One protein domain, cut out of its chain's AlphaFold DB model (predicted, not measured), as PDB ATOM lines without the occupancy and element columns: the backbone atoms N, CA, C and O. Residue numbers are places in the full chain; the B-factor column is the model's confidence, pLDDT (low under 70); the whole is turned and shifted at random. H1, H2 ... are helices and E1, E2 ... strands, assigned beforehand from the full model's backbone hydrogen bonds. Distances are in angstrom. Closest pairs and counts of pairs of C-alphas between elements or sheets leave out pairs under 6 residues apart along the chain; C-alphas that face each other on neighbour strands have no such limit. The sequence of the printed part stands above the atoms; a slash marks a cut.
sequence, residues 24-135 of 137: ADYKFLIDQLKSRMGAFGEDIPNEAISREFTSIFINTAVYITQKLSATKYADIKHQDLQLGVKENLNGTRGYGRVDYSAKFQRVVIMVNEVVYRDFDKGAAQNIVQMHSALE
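This is residues 24 to 135 of the 137 residues of an uncharacterized protein of Jimgerdemannia flammicorona (UniProt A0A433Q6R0). What is the main picture? A strongly twisted sheet of three strands has the long helix H2 packed along it over E1 and E2, while H1 folds back beside H2, away from the sheet. H3 runs along the edge strand E3, apart from the helical hairpin. How large is it? The 112 printed residues hold H1 H2 E1 E2 E3 H3 in that order, class mixed; the flat outline spans 40 by 37 by 18 A, compact, with a radius of gyration of the C-alphas of 15.4 A.

How do the first helices stand? H1, residues 24 to 40, and H2, residues 47 to 72, touch as a hairpin, opposite ways at a shallow tilt of 18 degrees; their closest C-alphas, Leu 29 and Thr 60, are 6.3 A apart. Every O i to N i+4 pair is within hydrogen-bond range in both and in H3, residues 119 to 133. How are the strands paired? E1, residues 81 to 89, E2, 96 to 104, and E3, 107 to 112, form a meander, each strand the antiparallel neighbour of the one before; N 84 and O 101, 2.8 A, and N 102 and O 110, 2.9 A, are within hydrogen-bond range. E1 bends by 104 degrees at residue 86. Which helices are on the sheet? H2 makes two layers with it, helix over sheet, at a height over the sheet of 9.4 A. H3 is over E3; the closest C-alphas, Val 108 and Ala 133, are 6.2 A apart.

Where does H1 begin? C-alpha 24 is at (208.969, 186.184, 218.757); H1 is 24.6 A long and H2 36.9 A. Where does H3 end? C-alpha 133 is at (207.567, 159.053, 236.443); H3 is 20.4 A long.

Is it continuous? The printed part has no cut, and no link is long. Where is confidence low? The pLDDT is under 70 at residues 90 to 95, 123 and 128 to 135.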
ATOM      1  N   ALA A  24     207.861 185.649 217.975       94.25
ATOM      2  CA  ALA A  24     208.969 186.184 218.757       94.25
ATOM      3  C   ALA A  24     209.588 185.123 219.683       94.25
ATOM      4  O   ALA A  24     210.808 185.101 219.851       94.25
ATOM      5  N   ASP A  25     208.775 184.224 220.244       93.19
ATOM      6  CA  ASP A  25     209.251 183.115 221.074       93.19
ATOM      7  C   ASP A  25     209.995 182.071 220.223       93.19
ATOM      8  O   ASP A  25     211.076 181.614 220.603       93.19
ATOM      9  N   TYR A  26     209.485 181.753 219.027       92.19
ATOM     10  CA  TYR A  26     210.194 180.889 218.077       92.19
ATOM     11  C   TYR A  26     211.505 181.511 217.600       92.19
ATOM     12  O   TYR A  26     212.532 180.833 217.541       92.19
ATOM     13  N   LYS A  27     211.504 182.815 217.302       94.88
ATOM     14  CA  LYS A  27     212.721 183.539 216.936       94.88
ATOM     15  C   LYS A  27     213.749 183.495 218.065       94.88
ATOM     16  O   LYS A  27     214.919 183.246 217.794       94.88
ATOM     17  N   PHE A  28     213.319 183.684 219.313       94.81
ATOM     18  CA  PHE A  28     214.194 183.574 220.477       94.81
ATOM     19  C   PHE A  28     214.863 182.193 220.557       94.81
ATOM     20  O   PHE A  28     216.084 182.126 220.685       94.81
ATOM     21  N   LEU A  29     214.103 181.101 220.391       93.69
ATOM     22  CA  LEU A  29     214.659 179.743 220.339       93.69
ATOM     23  C   LEU A  29     215.695 179.584 219.213       93.69
ATOM     24  O   LEU A  29     216.800 179.090 219.442       93.69
ATOM     25  N   ILE A  30     215.351 180.015 217.998       94.19
ATOM     26  CA  ILE A  30     216.227 179.892 216.825       94.19
ATOM     27  C   ILE A  30     217.520 180.692 217.019       94.19
ATOM     28  O   ILE A  30     218.597 180.205 216.676       94.19
ATOM     29  N   ASP A  31     217.439 181.898 217.579       95.50
ATOM     30  CA  ASP A  31     218.609 182.740 217.833       95.50
ATOM     31  C   ASP A  31     219.552 182.098 218.866       95.50
ATOM     32  O   ASP A  31     220.770 182.107 218.667       95.50
ATOM     33  N   GLN A  32     219.013 181.473 219.923       94.69
ATOM     34  CA  GLN A  32     219.811 180.715 220.897       94.69
ATOM     35  C   GLN A  32     220.539 179.534 220.236       94.69
ATOM     36  O   GLN A  32     221.740 179.351 220.450       94.69
ATOM     37  N   LEU A  33     219.839 178.766 219.391       91.62
ATOM     38  CA  LEU A  33     220.427 177.645 218.651       91.62
ATOM     39  C   LEU A  33     221.536 178.112 217.705       91.62
ATOM     40  O   LEU A  33     222.637 177.569 217.742       91.62
ATOM     41  N   LYS A  34     221.286 179.156 216.906       91.62
ATOM     42  CA  LYS A  34     222.278 179.721 215.976       91.62
ATOM     43  C   LYS A  34     223.517 180.234 216.698       91.62
ATOM     44  O   LYS A  34     224.631 179.957 216.263       91.62
ATOM     45  N   SER A  35     223.332 180.952 217.806       92.62
ATOM     46  CA  SER A  35     224.446 181.437 218.622       92.62
ATOM     47  C   SER A  35     225.304 180.277 219.132       92.62
ATOM     48  O   SER A  35     226.531 180.346 219.071       92.62
ATOM     49  N   ARG A  36     224.666 179.184 219.569       91.94
ATOM     50  CA  ARG A  36     225.363 177.988 220.043       91.94
ATOM     51  C   ARG A  36     226.083 177.243 218.919       91.94
ATOM     52  O   ARG A  36     227.240 176.880 219.106       91.94
ATOM     53  N   MET A  37     225.452 177.076 217.753       88.12
ATOM     54  CA  MET A  37     226.089 176.490 216.563       88.12
ATOM     55  C   MET A  37     227.331 177.280 216.143       88.12
ATOM     56  O   MET A  37     228.389 176.693 215.933       88.12
ATOM     57  N   GLY A  38     227.239 178.612 216.099       89.06
ATOM     58  CA  GLY A  38     228.381 179.466 215.760       89.06
ATOM     59  C   GLY A  38     229.561 179.332 216.731       89.06
ATOM     60  O   GLY A  38     230.703 179.527 216.324       89.06
ATOM     61  N   ALA A  39     229.308 178.972 217.994       89.88
ATOM     62  CA  ALA A  39     230.349 178.783 219.004       89.88
ATOM     63  C   ALA A  39     231.037 177.408 218.933       89.88
ATOM     64  O   ALA A  39     232.230 177.317 219.218       89.88
ATOM     65  N   PHE A  40     230.308 176.346 218.576       86.31
ATOM     66  CA  PHE A  40     230.828 174.970 218.562       86.31
ATOM     67  C   PHE A  40     231.306 174.486 217.185       86.31
ATOM     68  O   PHE A  40     231.934 173.431 217.103       86.31
ATOM     69  N   GLY A  41     231.057 175.256 216.124       78.75
ATOM     70  CA  GLY A  41     231.145 174.749 214.756       78.75
ATOM     71  C   GLY A  41     229.902 173.920 214.430       78.75
ATOM     72  O   GLY A  41     229.226 173.416 215.323       78.75
ATOM     73  N   GLU A  42     229.548 173.807 213.154       77.38
ATOM     74  CA  GLU A  42     228.271 173.213 212.709       77.38
ATOM     75  C   GLU A  42     228.135 171.697 212.985       77.38
ATOM     76  O   GLU A  42     227.104 171.104 212.671       77.38
ATOM     77  N   ASP A  43     229.135 171.080 213.622       80.94
ATOM     78  CA  ASP A  43     229.176 169.659 213.954       80.94
ATOM     79  C   ASP A  43     228.783 169.375 215.414       80.94
ATOM     80  O   ASP A  43     229.168 170.074 216.354       80.94
ATOM     81  N   ILE A  44     228.083 168.254 215.624       79.81
ATOM     82  CA  ILE A  44     227.750 167.704 216.948       79.81
ATOM     83  C   ILE A  44     228.488 166.362 217.095       79.81
ATOM     84  O   ILE A  44     227.933 165.318 216.761       79.81
ATOM     85  N   PRO A  45     229.759 166.346 217.533       83.50
ATOM     86  CA  PRO A  45     230.599 165.145 217.464       83.50
ATOM     87  C   PRO A  45     230.472 164.215 218.680       83.50
ATOM     88  O   PRO A  45     231.013 163.109 218.670       83.50
ATOM     89  N   ASN A  46     229.831 164.663 219.760       86.00
ATOM     90  CA  ASN A  46     229.728 163.902 221.000       86.00
ATOM     91  C   ASN A  46     228.503 164.310 221.826       86.00
ATOM     92  O   ASN A  46     227.899 165.360 221.614       86.00
ATOM     93  N   GLU A  47     228.192 163.484 222.824       85.12
ATOM     94  CA  GLU A  47     227.049 163.678 223.715       85.12
ATOM     95  C   GLU A  47     227.147 164.954 224.563       85.12
ATOM     96  O   GLU A  47     226.126 165.566 224.858       85.12
ATOM     97  N   ALA A  48     228.354 165.399 224.929       87.38
ATOM     98  CA  ALA A  48     228.523 166.641 225.686       87.38
ATOM     99  C   ALA A  48     228.037 167.851 224.877       87.38
ATOM    100  O   ALA A  48     227.301 168.682 225.398       87.38
ATOM    101  N   ILE A  49     228.368 167.902 223.586       87.56
ATOM    102  CA  ILE A  49     227.874 168.940 222.678       87.56
ATOM    103  C   ILE A  49     226.381 168.733 222.398       87.56
ATOM    104  O   ILE A  49     225.631 169.704 222.421       87.56
ATOM    105  N   SER A  50     225.902 167.492 222.233       88.00
ATOM    106  CA  SER A  50     224.457 167.225 222.119       88.00
ATOM    107  C   SER A  50     223.670 167.789 223.308       88.00
ATOM    108  O   SER A  50     222.622 168.400 223.113       88.00
ATOM    109  N   ARG A  51     224.197 167.657 224.534       89.88
ATOM    110  CA  ARG A  51     223.583 168.205 225.753       89.88
ATOM    111  C   ARG A  51     223.493 169.726 225.721       89.88
ATOM    112  O   ARG A  51     222.478 170.261 226.151       89.88
ATOM    113  N   GLU A  52     224.485 170.429 225.174       90.88
ATOM    114  CA  GLU A  52     224.422 171.891 225.026       90.88
ATOM    115  C   GLU A  52     223.224 172.320 224.166       90.88
ATOM    116  O   GLU A  52     222.488 173.231 224.547       90.88
ATOM    117  N   PHE A  53     222.964 171.628 223.055       89.62
ATOM    118  CA  PHE A  53     221.814 171.918 222.191       89.62
ATOM    119  C   PHE A  53     220.482 171.489 222.807       89.62
ATOM    120  O   PHE A  53     219.523 172.265 222.797       89.62
ATOM    121  N   THR A  54     220.418 170.297 223.404       89.56
ATOM    122  CA  THR A  54     219.212 169.842 224.107       89.56
ATOM    123  C   THR A  54     218.860 170.770 225.270       89.56
ATOM    124  O   THR A  54     217.687 171.085 225.470       89.56
ATOM    125  N   SER A  55     219.863 171.282 225.992       91.88
ATOM    126  CA  SER A  55     219.649 172.232 227.086       91.88
ATOM    127  C   SER A  55     218.947 173.504 226.617       91.88
ATOM    128  O   SER A  55     218.044 173.973 227.305       91.88
ATOM    129  N   ILE A  56     219.301 174.029 225.436       92.62
ATOM    130  CA  ILE A  56     218.645 175.207 224.853       92.62
ATOM    131  C   ILE A  56     217.181 174.897 224.604       92.62
ATOM    132  O   ILE A  56     216.317 175.646 225.048       92.62
ATOM    133  N   PHE A  57     216.902 173.775 223.943       89.44
ATOM    134  CA  PHE A  57     215.536 173.404 223.604       89.44
ATOM    135  C   PHE A  57     214.655 173.290 224.853       89.44
ATOM    136  O   PHE A  57     213.615 173.941 224.940       89.44
ATOM    137  N   ILE A  58     215.092 172.510 225.845       91.06
ATOM    138  CA  ILE A  58     214.297 172.247 227.051       91.06
ATOM    139  C   ILE A  58     214.164 173.511 227.906       91.06
ATOM    140  O   ILE A  58     213.066 173.829 228.361       91.06
ATOM    141  N   ASN A  59     215.249 174.267 228.096       93.12
ATOM    142  CA  ASN A  59     215.216 175.502 228.878       93.12
ATOM    143  C   ASN A  59     214.305 176.552 228.231       93.12
ATOM    144  O   ASN A  59     213.456 177.138 228.900       93.12
ATOM    145  N   THR A  60     214.424 176.757 226.918       92.44
ATOM    146  CA  THR A  60     213.565 177.699 226.199       92.44
ATOM    147  C   THR A  60     212.102 177.259 226.221       92.44
ATOM    148  O   THR A  60     211.236 178.106 226.434       92.44
ATOM    149  N   ALA A  61     211.812 175.961 226.083       89.25
ATOM    150  CA  ALA A  61     210.452 175.443 226.209       89.25
ATOM    151  C   ALA A  61     209.860 175.741 227.597       89.25
ATOM    152  O   ALA A  61     208.796 176.351 227.682       89.25
ATOM    153  N   VAL A  62     210.577 175.400 228.675       90.25
ATOM    154  CA  VAL A  62     210.150 175.679 230.058       90.25
ATOM    155  C   VAL A  62     209.929 177.176 230.284       90.25
ATOM    156  O   VAL A  62     208.896 177.563 230.830       90.25
ATOM    157  N   TYR A  63     210.850 178.021 229.815       91.19
ATOM    158  CA  TYR A  63     210.747 179.475 229.934       91.19
ATOM    159  C   TYR A  63     209.511 180.043 229.220       91.19
ATOM    160  O   TYR A  63     208.763 180.839 229.792       91.19
ATOM    161  N   ILE A  64     209.258 179.614 227.980       89.50
ATOM    162  CA  ILE A  64     208.078 180.044 227.221       89.50
ATOM    163  C   ILE A  64     206.802 179.567 227.922       89.50
ATOM    164  O   ILE A  64     205.860 180.346 228.058       89.50
ATOM    165  N   THR A  65     206.769 178.329 228.424       87.12
ATOM    166  CA  THR A  65     205.625 177.825 229.193       87.12
ATOM    167  C   THR A  65     205.394 178.652 230.456       87.12
ATOM    168  O   THR A  65     204.268 179.078 230.680       87.12
ATOM    169  N   GLN A  66     206.431 178.972 231.238       88.06
ATOM    170  CA  GLN A  66     206.310 179.846 232.416       88.06
ATOM    171  C   GLN A  66     205.727 181.218 232.051       88.06
ATOM    172  O   GLN A  66     204.809 181.699 232.717       88.06
ATOM    173  N   LYS A  67     206.231 181.832 230.972       87.50
ATOM    174  CA  LYS A  67     205.748 183.119 230.458       87.50
ATOM    175  C   LYS A  67     204.267 183.056 230.070       87.50
ATOM    176  O   LYS A  67     203.510 183.939 230.464       87.50
ATOM    177  N   LEU A  68     203.850 182.031 229.323       85.62
ATOM    178  CA  LEU A  68     202.457 181.845 228.891       85.62
ATOM    179  C   LEU A  68     201.526 181.505 230.063       85.62
ATOM    180  O   LEU A  68     200.385 181.964 230.110       85.62
ATOM    181  N   SER A  69     202.001 180.715 231.024       81.31
ATOM    182  CA  SER A  69     201.212 180.350 232.195       81.31
ATOM    183  C   SER A  69     200.968 181.547 233.107       81.31
ATOM    184  O   SER A  69     199.841 181.728 233.550       81.31
ATOM    185  N   ALA A  70     201.974 182.398 233.325       78.12
ATOM    186  CA  ALA A  70     201.850 183.580 234.177       78.12
ATOM    187  C   ALA A  70     200.879 184.637 233.620       78.12
ATOM    188  O   ALA A  70     200.277 185.384 234.389       78.12
ATOM    189  N   THR A  71     200.716 184.725 232.297       75.88
ATOM    190  CA  THR A  71     199.777 185.676 231.680       75.88
ATOM    191  C   THR A  71     198.336 185.170 231.666       75.88
ATOM    192  O   THR A  71     197.417 185.988 231.676       75.88
ATOM    193  N   LYS A  72     198.120 183.847 231.648       73.75
ATOM    194  CA  LYS A  72     196.782 183.240 231.533       73.75
ATOM    195  C   LYS A  72     196.217 182.740 232.861       73.75
ATOM    196  O   LYS A  72     195.019 182.864 233.103       73.75
ATOM    197  N   TYR A  73     197.056 182.153 233.704       76.31
ATOM    198  CA  TYR A  73     196.646 181.484 234.932       76.31
ATOM    199  C   TYR A  73     197.240 182.226 236.126       76.31
ATOM    200  O   TYR A  73     198.400 182.024 236.476       76.31
ATOM    201  N   ALA A  74     196.430 183.075 236.764       72.62
ATOM    202  CA  ALA A  74     196.848 183.892 237.908       72.62
ATOM    203  C   ALA A  74     197.423 183.066 239.078       72.62
ATOM    204  O   ALA A  74     198.219 183.577 239.867       72.62
ATOM    205  N   ASP A  75     197.050 181.788 239.158       79.00
ATOM    206  CA  ASP A  75     197.447 180.880 240.231       79.00
ATOM    207  C   ASP A  75     198.727 180.088 239.921       79.00
ATOM    208  O   ASP A  75     199.296 179.488 240.833       79.00
ATOM    209  N   ILE A  76     199.199 180.085 238.665       79.31
ATOM    210  CA  ILE A  76     200.438 179.400 238.281       79.31
ATOM    211  C   ILE A  76     201.607 180.368 238.419       79.31
ATOM    212  O   ILE A  76     201.747 181.340 237.675       79.31
ATOM    213  N   LYS A  77     202.495 180.072 239.361       81.75
ATOM    214  CA  LYS A  77     203.711 180.843 239.596       81.75
ATOM    215  C   LYS A  77     204.861 180.259 238.790       81.75
ATOM    216  O   LYS A  77     204.929 179.064 238.533       81.75
ATOM    217  N   HIS A  78     205.850 181.093 238.484       77.75
ATOM    218  CA  HIS A  78     207.078 180.651 237.818       77.75
ATOM    219  C   HIS A  78     207.774 179.497 238.566       77.75
ATOM    220  O   HIS A  78     208.338 178.604 237.945       77.75
ATOM    221  N   GLN A  79     207.725 179.496 239.901       83.38
ATOM    222  CA  GLN A  79     208.291 178.430 240.733       83.38
ATOM    223  C   GLN A  79     207.556 177.088 240.602       83.38
ATOM    224  O   GLN A  79     208.107 176.073 241.020       83.38
ATOM    225  N   ASP A  80     206.340 177.086 240.053       86.38
ATOM    226  CA  ASP A  80     205.543 175.880 239.877       86.38
ATOM    227  C   ASP A  80     205.965 175.113 238.631       86.38
ATOM    228  O   ASP A  80     205.563 173.977 238.501       86.38
ATOM    229  N   LEU A  81     206.777 175.667 237.730       89.31
ATOM    230  CA  LEU A  81     207.398 174.902 236.650       89.31
ATOM    231  C   LEU A  81     208.913 175.037 236.767       89.31
ATOM    232  O   LEU A  81     209.432 176.143 236.673       89.31
ATOM    233  N   GLN A  82     209.634 173.941 236.983       89.31
ATOM    234  CA  GLN A  82     211.085 173.970 237.187       89.31
ATOM    235  C   GLN A  82     211.796 172.964 236.291       89.31
ATOM    236  O   GLN A  82     211.319 171.845 236.099       89.31
ATOM    237  N   LEU A  83     212.954 173.370 235.770       90.81
ATOM    238  CA  LEU A  83     213.876 172.508 235.042       90.81
ATOM    239  C   LEU A  83     214.871 171.881 236.025       90.81
ATOM    240  O   LEU A  83     215.612 172.595 236.700       90.81
ATOM    241  N   GLY A  84     214.902 170.555 236.077       88.38
ATOM    242  CA  GLY A  84     215.939 169.772 236.732       88.38
ATOM    243  C   GLY A  84     217.022 169.354 235.737       88.38
ATOM    244  O   GLY A  84     216.738 169.080 234.570       88.38
ATOM    245  N   VAL A  85     218.271 169.293 236.198       88.88
ATOM    246  CA  VAL A  85     219.428 168.845 235.406       88.88
ATOM    247  C   VAL A  85     220.158 167.753 236.177       88.88
ATOM    248  O   VAL A  85     220.482 167.949 237.349       88.88
ATOM    249  N   LYS A  86     220.456 166.625 235.519       86.12
ATOM    250  CA  LYS A  86     221.116 165.453 236.126       86.12
ATOM    251  C   LYS A  86     220.429 164.984 237.411       86.12
ATOM    252  O   LYS A  86     221.090 164.687 238.408       86.12
ATOM    253  N   GLU A  87     219.105 164.944 237.399       80.69
ATOM    254  CA  GLU A  87     218.344 164.512 238.562       80.69
ATOM    255  C   GLU A  87     218.309 162.988 238.663       80.69
ATOM    256  O   GLU A  87     218.132 162.285 237.671       80.69
ATOM    257  N   ASN A  88     218.432 162.479 239.886       79.44
ATOM    258  CA  ASN A  88     218.027 161.114 240.182       79.44
ATOM    259  C   ASN A  88     216.545 161.145 240.507       79.44
ATOM    260  O   ASN A  88     216.136 161.714 241.522       79.44
ATOM    261  N   LEU A  89     215.750 160.549 239.634       74.69
ATOM    262  CA  LEU A  89     214.350 160.342 239.932       74.69
ATOM    263  C   LEU A  89     214.242 159.091 240.818       74.69
ATOM    264  O   LEU A  89     214.940 158.094 240.615       74.69
ATOM    265  N   ASN A  90     213.392 159.164 241.835       67.62
ATOM    266  CA  ASN A  90     213.128 158.057 242.743       67.62
ATOM    267  C   ASN A  90     211.673 157.644 242.591       67.62
ATOM    268  O   ASN A  90     210.789 158.495 242.598       67.62
ATOM    269  N   GLY A  91     211.445 156.341 242.536       63.59
ATOM    270  CA  GLY A  91     210.135 155.758 242.769       63.59
ATOM    271  C   GLY A  91     210.159 154.258 242.539       63.59
ATOM    272  O   GLY A  91     211.229 153.662 242.360       63.59
ATOM    273  N   THR A  92     208.986 153.638 242.600       59.09
ATOM    274  CA  THR A  92     208.875 152.214 242.945       59.09
ATOM    275  C   THR A  92     209.476 151.268 241.904       59.09
ATOM    276  O   THR A  92     209.884 150.160 242.252       59.09
ATOM    277  N   ARG A  93     209.629 151.725 240.653       57.69
ATOM    278  CA  ARG A  93     210.241 150.956 239.552       57.69
ATOM    279  C   ARG A  93     211.685 151.317 239.202       57.69
ATOM    280  O   ARG A  93     212.227 150.738 238.269       57.69
ATOM    281  N   GLY A  94     212.324 152.212 239.959       54.94
ATOM    282  CA  GLY A  94     213.714 152.619 239.734       54.94
ATOM    283  C   GLY A  94     213.864 153.531 238.514       54.94
ATOM    284  O   GLY A  94     213.945 153.072 237.381       54.94
ATOM    285  N   TYR A  95     213.898 154.844 238.740       63.88
ATOM    286  CA  TYR A  95     213.796 155.814 237.644       63.88
ATOM    287  C   TYR A  95     215.183 156.237 237.125       63.88
ATOM    288  O   TYR A  95     215.307 156.722 236.003       63.88
ATOM    289  N   GLY A  96     216.235 155.991 237.913       71.00
ATOM    290  CA  GLY A  96     217.620 156.243 237.530       71.00
ATOM    291  C   GLY A  96     217.957 157.730 237.406       71.00
ATOM    292  O   GLY A  96     217.187 158.610 237.796       71.00
ATOM    293  N   ARG A  97     219.159 158.001 236.895       80.50
ATOM    294  CA  ARG A  97     219.622 159.361 236.621       80.50
ATOM    295  C   ARG A  97     219.137 159.781 235.242       80.50
ATOM    296  O   ARG A  97     219.477 159.084 234.298       80.50
ATOM    297  N   VAL A  98     218.444 160.914 235.156       84.12
ATOM    298  CA  VAL A  98     218.026 161.541 233.894       84.12
ATOM    299  C   VAL A  98     218.824 162.803 233.621       84.12
ATOM    300  O   VAL A  98     219.223 163.508 234.551       84.12
ATOM    301  N   ASP A  99     219.042 163.122 232.351       87.50
ATOM    302  CA  ASP A  99     219.787 164.324 231.978       87.50
ATOM    303  C   ASP A  99     219.022 165.618 232.229       87.50
ATOM    304  O   ASP A  99     219.596 166.560 232.786       87.50
ATOM    305  N   TYR A 100     217.737 165.638 231.882       89.25
ATOM    306  CA  TYR A 100     216.837 166.751 232.161       89.25
ATOM    307  C   TYR A 100     215.466 166.254 232.612       89.25
ATOM    308  O   TYR A 100     214.975 165.215 232.166       89.25
ATOM    309  N   SER A 101     214.818 167.042 233.460       88.31
ATOM    310  CA  SER A 101     213.422 166.851 233.845       88.31
ATOM    311  C   SER A 101     212.706 168.201 233.878       88.31
ATOM    312  O   SER A 101     213.307 169.217 234.215       88.31
ATOM    313  N   ALA A 102     211.416 168.239 233.554       87.56
ATOM    314  CA  ALA A 102     210.576 169.389 233.877       87.56
ATOM    315  C   ALA A 102     209.527 168.958 234.894       87.56
ATOM    316  O   ALA A 102     208.839 167.951 234.700       87.56
ATOM    317  N   LYS A 103     209.411 169.717 235.980       87.19
ATOM    318  CA  LYS A 103     208.477 169.450 237.073       87.19
ATOM    319  C   LYS A 103     207.444 170.547 237.150       87.19
ATOM    320  O   LYS A 103     207.821 171.706 237.298       87.19
ATOM    321  N   PHE A 104     206.171 170.173 237.105       85.12
ATOM    322  CA  PHE A 104     205.083 171.057 237.482       85.12
ATOM    323  C   PHE A 104     204.660 170.773 238.928       85.12
ATOM    324  O   PHE A 104     204.169 169.687 239.237       85.12
ATOM    325  N   GLN A 105     204.883 171.734 239.820       83.94
ATOM    326  CA  GLN A 105     204.770 171.654 241.272       83.94
ATOM    327  C   GLN A 105     205.658 170.543 241.841       83.94
ATOM    328  O   GLN A 105     206.782 170.791 242.271       83.94
ATOM    329  N   ARG A 106     205.168 169.304 241.830       78.00
ATOM    330  CA  ARG A 106     205.895 168.107 242.279       78.00
ATOM    331  C   ARG A 106     205.812 166.951 241.287       78.00
ATOM    332  O   ARG A 106     206.436 165.922 241.508       78.00
ATOM    333  N   VAL A 107     205.068 167.127 240.198       78.12
ATOM    334  CA  VAL A 107     204.851 166.107 239.177       78.12
ATOM    335  C   VAL A 107     205.871 166.302 238.069       78.12
ATOM    336  O   VAL A 107     205.988 167.391 237.510       78.12
ATOM    337  N   VAL A 108     206.612 165.249 237.741       80.25
ATOM    338  CA  VAL A 108     207.494 165.246 236.572       80.25
ATOM    339  C   VAL A 108     206.621 165.142 235.323       80.25
ATOM    340  O   VAL A 108     205.952 164.137 235.111       80.25
ATOM    341  N   ILE A 109     206.621 166.192 234.504       79.69
ATOM    342  CA  ILE A 109     205.830 166.270 233.266       79.69
ATOM    343  C   ILE A 109     206.673 166.022 232.012       79.69
ATOM    344  O   ILE A 109     206.136 165.788 230.934       79.69
ATOM    345  N   MET A 110     208.000 166.079 232.143       82.62
ATOM    346  CA  MET A 110     208.948 165.777 231.077       82.62
ATOM    347  C   MET A 110     210.185 165.120 231.679       82.62
ATOM    348  O   MET A 110     210.696 165.579 232.700       82.62
ATOM    349  N   VAL A 111     210.691 164.097 231.000       81.25
ATOM    350  CA  VAL A 111     212.035 163.546 231.197       81.25
ATOM    351  C   VAL A 111     212.738 163.503 229.852       81.25
ATOM    352  O   VAL A 111     212.097 163.291 228.817       81.25
ATOM    353  N   ASN A 112     214.041 163.745 229.858       83.25
ATOM    354  CA  ASN A 112     214.851 163.668 228.660       83.25
ATOM    355  C   ASN A 112     216.224 163.084 228.981       83.25
ATOM    356  O   ASN A 112     216.938 163.605 229.837       83.25
ATOM    357  N   GLU A 113     216.575 162.042 228.239       82.62
ATOM    358  CA  GLU A 113     217.923 161.501 228.138       82.62
ATOM    359  C   GLU A 113     218.565 161.938 226.830       82.62
ATOM    360  O   GLU A 113     217.990 161.766 225.746       82.62
ATOM    361  N   VAL A 114     219.778 162.481 226.925       83.94
ATOM    362  CA  VAL A 114     220.531 162.899 225.751       83.94
ATOM    363  C   VAL A 114     221.358 161.736 225.255       83.94
ATOM    364  O   VAL A 114     222.293 161.278 225.903       83.94
ATOM    365  N   VAL A 115     221.035 161.299 224.046       80.69
ATOM    366  CA  VAL A 115     221.699 160.182 223.393       80.69
ATOM    367  C   VAL A 115     222.225 160.652 222.043       80.69
ATOM    368  O   VAL A 115     221.461 161.056 221.171       80.69
ATOM    369  N   TYR A 116     223.548 160.616 221.875       76.75
ATOM    370  CA  TYR A 116     224.204 161.012 220.624       76.75
ATOM    371  C   TYR A 116     224.114 159.926 219.531       76.75
ATOM    372  O   TYR A 116     224.110 160.238 218.342       76.75
ATOM    373  N   ARG A 117     224.036 158.643 219.914       75.06
ATOM    374  CA  ARG A 117     223.956 157.480 219.007       75.06
ATOM    375  C   ARG A 117     222.941 156.474 219.526       75.06
ATOM    376  O   ARG A 117     222.826 156.331 220.731       75.06
ATOM    377  N   ASP A 118     222.284 155.736 218.636       76.62
ATOM    378  CA  ASP A 118     221.232 154.763 218.978       76.62
ATOM    379  C   ASP A 118     219.963 155.431 219.535       76.62
ATOM    380  O   ASP A 118     219.489 155.125 220.631       76.62
ATOM    381  N   PHE A 119     219.398 156.352 218.745       73.81
ATOM    382  CA  PHE A 119     218.171 157.089 219.073       73.81
ATOM    383  C   PHE A 119     217.037 156.173 219.551       73.81
ATOM    384  O   PHE A 119     216.388 156.494 220.542       73.81
ATOM    385  N   ASP A 120     216.847 155.007 218.924       71.56
ATOM    386  CA  ASP A 120     215.806 154.040 219.299       71.56
ATOM    387  C   ASP A 120     215.940 153.572 220.754       71.56
ATOM    388  O   ASP A 120     214.950 153.438 221.475       71.56
ATOM    389  N   LYS A 121     217.178 153.371 221.219       74.75
ATOM    390  CA  LYS A 121     217.460 152.990 222.603       74.75
ATOM    391  C   LYS A 121     217.173 154.147 223.559       74.75
ATOM    392  O   LYS A 121     216.567 153.925 224.606       74.75
ATOM    393  N   GLY A 122     217.562 155.366 223.183       71.19
ATOM    394  CA  GLY A 122     217.252 156.575 223.951       71.19
ATOM    395  C   GLY A 122     215.747 156.840 224.051       71.19
ATOM    396  O   GLY A 122     215.234 157.129 225.129       71.19
ATOM    397  N   ALA A 123     215.015 156.662 222.952       69.50
ATOM    398  CA  ALA A 123     213.565 156.793 222.910       69.50
ATOM    399  C   ALA A 123     212.876 155.739 223.790       69.50
ATOM    400  O   ALA A 123     212.011 156.084 224.595       69.50
ATOM    401  N   ALA A 124     213.295 154.471 223.702       72.19
ATOM    402  CA  ALA A 124     212.774 153.405 224.557       72.19
ATOM    403  C   ALA A 124     213.031 153.684 226.048       72.19
ATOM    404  O   ALA A 124     212.132 153.503 226.871       72.19
ATOM    405  N   GLN A 125     214.226 154.173 226.398       71.50
ATOM    406  CA  GLN A 125     214.565 154.560 227.769       71.50
ATOM    407  C   GLN A 125     213.674 155.704 228.268       71.50
ATOM    408  O   GLN A 125     213.068 155.572 229.331       71.50
ATOM    409  N   ASN A 126     213.515 156.767 227.474       71.75
ATOM    410  CA  ASN A 126     212.637 157.890 227.803       71.75
ATOM    411  C   ASN A 126     211.189 157.428 228.049       71.75
ATOM    412  O   ASN A 126     210.574 157.848 229.024       71.75
ATOM    413  N   ILE A 127     210.645 156.525 227.222       70.00
ATOM    414  CA  ILE A 127     209.277 155.995 227.387       70.00
ATOM    415  C   ILE A 127     209.131 155.214 228.699       70.00
ATOM    416  O   ILE A 127     208.177 155.427 229.450       70.00
ATOM    417  N   VAL A 128     210.076 154.317 229.002       68.88
ATOM    418  CA  VAL A 128     210.064 153.533 230.250       68.88
ATOM    419  C   VAL A 128     210.175 154.448 231.474       68.88
ATOM    420  O   VAL A 128     209.473 154.248 232.471       68.88
ATOM    421  N   GLN A 129     211.010 155.483 231.390       68.44
ATOM    422  CA  GLN A 129     211.173 156.470 232.453       68.44
ATOM    423  C   GLN A 129     209.926 157.338 232.634       68.44
ATOM    424  O   GLN A 129     209.520 157.539 233.771       68.44
ATOM    425  N   MET A 130     209.267 157.790 231.560       69.69
ATOM    426  CA  MET A 130     207.988 158.514 231.644       69.69
ATOM    427  C   MET A 130     206.900 157.666 232.305       69.69
ATOM    428  O   MET A 130     206.194 158.147 233.188       69.69
ATOM    429  N   HIS A 131     206.785 156.389 231.925       64.19
ATOM    430  CA  HIS A 131     205.829 155.472 232.547       64.19
ATOM    431  C   HIS A 131     206.079 155.273 234.041       64.19
ATOM    432  O   HIS A 131     205.126 155.099 234.794       64.19
ATOM    433  N   SER A 132     207.343 155.306 234.461       60.31
ATOM    434  CA  SER A 132     207.710 155.226 235.874       60.31
ATOM    435  C   SER A 132     207.476 156.568 236.576       60.31
ATOM    436  O   SER A 132     206.942 156.594 237.672       60.31
ATOM    437  N   ALA A 133     207.760 157.697 235.919       61.31
ATOM    438  CA  ALA A 133     207.567 159.053 236.443       61.31
ATOM    439  C   ALA A 133     206.125 159.382 236.862       61.31
ATOM    440  O   ALA A 133     205.922 160.230 237.728       61.31
ATOM    441  N   LEU A 134     205.145 158.703 236.261       60.44
ATOM    442  CA  LEU A 134     203.715 158.854 236.536       60.44
ATOM    443  C   LEU A 134     203.207 157.995 237.708       60.44
ATOM    444  O   LEU A 134     202.011 158.030 237.997       60.44
ATOM    445  N   GLU A 135     204.063 157.209 238.371       53.22
ATOM    446  CA  GLU A 135     203.666 156.542 239.613       53.22
ATOM    447  C   GLU A 135     203.479 157.603 240.702       53.22
ATOM    448  O   GLU A 135     204.427 158.261 241.127       53.22
TER     449      GLU A 135